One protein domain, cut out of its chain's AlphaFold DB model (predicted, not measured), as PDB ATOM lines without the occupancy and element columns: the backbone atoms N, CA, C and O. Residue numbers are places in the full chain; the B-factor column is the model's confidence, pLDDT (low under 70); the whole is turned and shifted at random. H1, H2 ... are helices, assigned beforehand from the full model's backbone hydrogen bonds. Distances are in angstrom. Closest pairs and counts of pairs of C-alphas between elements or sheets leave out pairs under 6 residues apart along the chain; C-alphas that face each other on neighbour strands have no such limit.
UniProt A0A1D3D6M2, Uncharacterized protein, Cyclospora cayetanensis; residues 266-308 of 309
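Overview. This is residues 266 to 308 of the 309 residues of an uncharacterized protein of Cyclospora cayetanensis (UniProt A0A1D3D6M2). Three helices lie in one flat, open V: the long helix H1 makes one arm, and H2 followed by H3 makes the other, folded back from the corner at residues 286 and 287. The space between the arms is empty. The printed part has 43 residues with three named helices, H1, H2 and H3 in chain order, and no named strand; its class is all helix. It is loose, with a radius of gyration of the C-alphas of 12.5 A, and spans 34 by 27 by 6 A.

Arrangement. H1, residues 266 to 285, and H2, residues 288 to 297, only just touch, only at the corner by their tight link, with 3 pairs of C-alphas within 8 A. H1 does so with residues 284 to 285 alone; the closest C-alphas, of Leu 284 and Leu 291, are 5.2 A apart. The two helices run opposite ways at a steep tilt of 51 degrees. H3, residues 299 to 306, and H2 meet only through their tight link, and H1 and H3 are apart. Every O i to N i+4 pair is within hydrogen-bond range in H1 and H3, and 5 of 6 in H2.

Along the chain. H1 runs 28.6 A from C-alpha 266 at (126.060, 82.126, 80.057). H2 measures 14.8 A, and H3 measures 11.2 A to C-alpha 306 at (110.815, 84.673, 92.246).

Size, cuts and confidence. The C-alphas farthest apart, of Ser 266 and Ile 289, are 34.1 A apart. The printed part has no cut. Residues 287 to 308 have pLDDT under 70.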
ATOM      1  N   SER A 266     127.406  82.378  79.536       95.31
ATOM      2  CA  SER A 266     126.060  82.126  80.057       95.31
ATOM      3  C   SER A 266     125.588  80.705  79.739       95.31
ATOM      4  O   SER A 266     125.150  79.991  80.636       95.31
ATOM      5  N   GLU A 267     125.766  80.253  78.496       96.25
ATOM      6  CA  GLU A 267     125.439  78.889  78.069       96.25
ATOM      7  C   GLU A 267     126.182  77.839  78.905       96.25
ATOM      8  O   GLU A 267     125.549  76.967  79.494       96.25
ATOM      9  N   THR A 268     127.500  77.992  79.089       95.38
ATOM     10  CA  THR A 268     128.273  77.053  79.924       95.38
ATOM     11  C   THR A 268     127.840  77.039  81.394       95.38
ATOM     12  O   THR A 268     127.914  76.002  82.056       95.38
ATOM     13  N   LEU A 269     127.390  78.180  81.933       94.38
ATOM     14  CA  LEU A 269     126.865  78.253  83.296       94.38
ATOM     15  C   LEU A 269     125.514  77.544  83.404       94.38
ATOM     16  O   LEU A 269     125.304  76.824  84.376       94.38
ATOM     17  N   MET A 270     124.636  77.697  82.408       93.50
ATOM     18  CA  MET A 270     123.353  76.990  82.359       93.50
ATOM     19  C   MET A 270     123.535  75.475  82.226       93.50
ATOM     20  O   MET A 270     122.868  74.727  82.935       93.50
ATOM     21  N   GLU A 271     124.457  75.011  81.379       95.00
ATOM     22  CA  GLU A 271     124.785  73.582  81.259       95.00
ATOM     23  C   GLU A 271     125.304  73.009  82.585       95.00
ATOM     24  O   GLU A 271     124.896  71.925  83.011       95.00
ATOM     25  N   ARG A 272     126.174  73.755  83.277       93.50
ATOM     26  CA  ARG A 272     126.694  73.360  84.591       93.50
ATOM     27  C   ARG A 272     125.599  73.329  85.656       93.50
ATOM     28  O   ARG A 272     125.588  72.420  86.482       93.50
ATOM     29  N   ASP A 273     124.704  74.310  85.651       90.69
ATOM     30  CA  ASP A 273     123.568  74.372  86.568       90.69
ATOM     31  C   ASP A 273     122.598  73.201  86.338       90.69
ATOM     32  O   ASP A 273     122.215  72.523  87.291       90.69
ATOM     33  N   GLU A 274     122.284  72.871  85.081       92.44
ATOM     34  CA  GLU A 274     121.452  71.707  84.755       92.44
ATOM     35  C   GLU A 274     122.122  70.385  85.153       92.44
ATOM     36  O   GLU A 274     121.471  69.526  85.749       92.44
ATOM     37  N   SER A 275     123.429  70.239  84.912       92.94
ATOM     38  CA  SER A 275     124.195  69.069  85.355       92.94
ATOM     39  C   SER A 275     124.187  68.925  86.881       92.94
ATOM     40  O   SER A 275     123.927  67.838  87.396       92.94
ATOM     41  N   ASN A 276     124.379  70.023  87.621       90.50
ATOM     42  CA  ASN A 276     124.279  70.027  89.081       90.50
ATOM     43  C   ASN A 276     122.867  69.638  89.552       90.50
ATOM     44  O   ASN A 276     122.727  68.833  90.476       90.50
ATOM     45  N   ARG A 277     121.813  70.169  88.913       84.75
ATOM     46  CA  ARG A 277     120.420  69.786  89.203       84.75
ATOM     47  C   ARG A 277     120.167  68.308  88.934       84.75
ATOM     48  O   ARG A 277     119.439  67.671  89.693       84.75
ATOM     49  N   GLN A 278     120.712  67.757  87.853       88.38
ATOM     50  CA  GLN A 278     120.601  66.333  87.548       88.38
ATOM     51  C   GLN A 278     121.324  65.482  88.598       88.38
ATOM     52  O   GLN A 278     120.718  64.565  89.142       88.38
ATOM     53  N   HIS A 279     122.556  65.842  88.960       87.38
ATOM     54  CA  HIS A 279     123.313  65.136  89.991       87.38
ATOM     55  C   HIS A 279     122.603  65.153  91.355       87.38
ATOM     56  O   HIS A 279     122.525  64.129  92.027       87.38
ATOM     57  N   MET A 280     122.007  66.288  91.748       81.56
ATOM     58  CA  MET A 280     121.178  66.346  92.958       81.56
ATOM     59  C   MET A 280     119.926  65.467  92.858       81.56
ATOM     60  O   MET A 280     119.564  64.827  93.840       81.56
ATOM     61  N   ARG A 281     119.260  65.417  91.693       82.19
ATOM     62  CA  ARG A 281     118.108  64.522  91.478       82.19
ATOM     63  C   ARG A 281     118.497  63.052  91.637       82.19
ATOM     64  O   ARG A 281     117.756  62.319  92.279       82.19
ATOM     65  N   GLU A 282     119.640  62.647  91.091       83.38
ATOM     66  CA  GLU A 282     120.181  61.288  91.233       83.38
ATOM     67  C   GLU A 282     120.507  60.973  92.701       83.38
ATOM     68  O   GLU A 282     120.013  59.985  93.235       83.38
ATOM     69  N   TYR A 283     121.223  61.864  93.397       77.81
ATOM     70  CA  TYR A 283     121.579  61.681  94.810       77.81
ATOM     71  C   TYR A 283     120.354  61.553  95.733       77.81
ATOM     72  O   TYR A 283     120.345  60.753  96.663       77.81
ATOM     73  N   LEU A 284     119.304  62.345  95.490       74.31
ATOM     74  CA  LEU A 284     118.069  62.284  96.276       74.31
ATOM     75  C   LEU A 284     117.220  61.043  95.955       74.31
ATOM     76  O   LEU A 284     116.432  60.627  96.801       74.31
ATOM     77  N   ALA A 285     117.344  60.466  94.755       72.81
ATOM     78  CA  ALA A 285     116.604  59.264  94.369       72.81
ATOM     79  C   ALA A 285     117.093  58.005  95.109       72.81
ATOM     80  O   ALA A 285     116.299  57.087  95.321       72.81
ATOM     81  N   ASP A 286     118.355  57.992  95.548       70.75
ATOM     82  CA  ASP A 286     118.967  56.876  96.278       70.75
ATOM     83  C   ASP A 286     118.611  56.846  97.783       70.75
ATOM     84  O   ASP A 286     118.825  55.823  98.435       70.75
ATOM     85  N   ASP A 287     118.020  57.916  98.347       63.31
ATOM     86  CA  ASP A 287     117.591  57.971  99.757       63.31
ATOM     87  C   ASP A 287     116.219  58.680  99.937       63.31
ATOM     88  O   ASP A 287     116.127  59.917  99.924       63.31
ATOM     89  N   PRO A 288     115.107  57.935 100.131       61.94
ATOM     90  CA  PRO A 288     113.743  58.486 100.124       61.94
ATOM     91  C   PRO A 288     113.457  59.475 101.269       61.94
ATOM     92  O   PRO A 288     112.544  60.305 101.172       61.94
ATOM     93  N   ILE A 289     114.244  59.439 102.349       65.25
ATOM     94  CA  ILE A 289     114.126  60.391 103.462       65.25
ATOM     95  C   ILE A 289     114.651  61.777 103.043       65.25
ATOM     96  O   ILE A 289     114.038  62.798 103.370       65.25
ATOM     97  N   CYS A 290     115.727  61.836 102.251       60.06
ATOM     98  CA  CYS A 290     116.306  63.090 101.763       60.06
ATOM     99  C   CYS A 290     115.414  63.796 100.733       60.06
ATOM    100  O   CYS A 290     115.305  65.025 100.747       60.06
ATOM    101  N   LEU A 291     114.715  63.037  99.885       61.81
ATOM    102  CA  LEU A 291     113.794  63.580  98.881       61.81
ATOM    103  C   LEU A 291     112.606  64.315  99.538       61.81
ATOM    104  O   LEU A 291     112.199  65.387  99.089       61.81
ATOM    105  N   THR A 292     112.122  63.798 100.671       60.75
ATOM    106  CA  THR A 292     111.020  64.400 101.442       60.75
ATOM    107  C   THR A 292     111.431  65.731 102.094       60.75
ATOM    108  O   THR A 292     110.653  66.689 102.093       60.75
ATOM    109  N   LEU A 293     112.668  65.838 102.598       61.72
ATOM    110  CA  LEU A 293     113.210  67.070 103.192       61.72
ATOM    111  C   LEU A 293     113.527  68.151 102.143       61.72
ATOM    112  O   LEU A 293     113.270  69.331 102.381       61.72
ATOM    113  N   TYR A 294     114.026  67.775 100.963       63.16
ATOM    114  CA  TYR A 294     114.327  68.732  99.892       63.16
ATOM    115  C   TYR A 294     113.056  69.407  99.342       63.16
ATOM    116  O   TYR A 294     113.008  70.631  99.201       63.16
ATOM    117  N   PHE A 295     111.987  68.636  99.107       62.12
ATOM    118  CA  PHE A 295     110.705  69.170  98.626       62.12
ATOM    119  C   PHE A 295     109.969  70.028  99.667       62.12
ATOM    120  O   PHE A 295     109.290  70.981  99.290       62.12
ATOM    121  N   THR A 296     110.113  69.731 100.964       61.47
ATOM    122  CA  THR A 296     109.444  70.494 102.035       61.47
ATOM    123  C   THR A 296     110.198  71.756 102.456       61.47
ATOM    124  O   THR A 296     109.550  72.722 102.853       61.47
ATOM    125  N   ALA A 297     111.531  71.797 102.344       59.22
ATOM    126  CA  ALA A 297     112.332  72.930 102.818       59.22
ATOM    127  C   ALA A 297     112.865  73.858 101.709       59.22
ATOM    128  O   ALA A 297     112.945  75.067 101.919       59.22
ATOM    129  N   VAL A 298     113.237  73.333 100.533       59.44
ATOM    130  CA  VAL A 298     114.016  74.099  99.535       59.44
ATOM    131  C   VAL A 298     113.134  74.740  98.461       59.44
ATOM    132  O   VAL A 298     113.347  75.893  98.088       59.44
ATOM    133  N   ILE A 299     112.103  74.041  97.987       58.97
ATOM    134  CA  ILE A 299     111.198  74.545  96.937       58.97
ATOM    135  C   ILE A 299     110.399  75.796  97.361       58.97
ATOM    136  O   ILE A 299     110.284  76.714  96.544       58.97
ATOM    137  N   PRO A 300     109.908  75.925  98.613       57.69
ATOM    138  CA  PRO A 300     109.263  77.161  99.058       57.69
ATOM    139  C   PRO A 300     110.207  78.371  99.018       57.69
ATOM    140  O   PRO A 300     109.772  79.478  98.715       57.69
ATOM    141  N   PHE A 301     111.503  78.165  99.274       56.03
ATOM    142  CA  PHE A 301     112.500  79.238  99.333       56.03
ATOM    143  C   PHE A 301     112.779  79.876  97.964       56.03
ATOM    144  O   PHE A 301     112.930  81.092  97.876       56.03
ATOM    145  N   TYR A 302     112.806  79.082  96.889       56.03
ATOM    146  CA  TYR A 302     113.009  79.611  95.534       56.03
ATOM    147  C   TYR A 302     111.756  80.295  94.968       56.03
ATOM    148  O   TYR A 302     111.885  81.307  94.281       56.03
ATOM    149  N   ASN A 303     110.553  79.816  95.307       52.81
ATOM    150  CA  ASN A 303     109.305  80.478  94.901       52.81
ATOM    151  C   ASN A 303     109.117  81.844  95.581       52.81
ATOM    152  O   ASN A 303     108.680  82.788  94.933       52.81
ATOM    153  N   LEU A 304     109.531  81.987  96.846       52.72
ATOM    154  CA  LEU A 304     109.506  83.274  97.555       52.72
ATOM    155  C   LEU A 304     110.468  84.319  96.966       52.72
ATOM    156  O   LEU A 304     110.199  85.514  97.057       52.72
ATOM    157  N   HIS A 305     111.580  83.900  96.353       47.50
ATOM    158  CA  HIS A 305     112.508  84.828  95.699       47.50
ATOM    159  C   HIS A 305     112.105  85.206  94.270       47.50
ATOM    160  O   HIS A 305     112.457  86.296  93.826       47.50
ATOM    161  N   ALA A 306     111.344  84.359  93.573       48.91
ATOM    162  CA  ALA A 306     110.815  84.673  92.246       48.91
ATOM    163  C   ALA A 306     109.665  85.701  92.277       48.91
ATOM    164  O   ALA A 306     109.470  86.403  91.293       48.91
ATOM    165  N   GLU A 307     108.936  85.829  93.392       46.69
ATOM    166  CA  GLU A 307     107.891  86.856  93.579       46.69
ATOM    167  C   GLU A 307     108.429  88.216  94.073       46.69
ATOM    168  O   GLU A 307     107.676  89.185  94.151       46.69
ATOM    169  N   ALA A 308     109.719  88.306  94.418       48.75
ATOM    170  CA  ALA A 308     110.343  89.505  94.990       48.75
ATOM    171  C   ALA A 308     111.223  90.307  94.002       48.75
ATOM    172  O   ALA A 308     111.854  91.286  94.413       48.75
TER     173      ALA A 308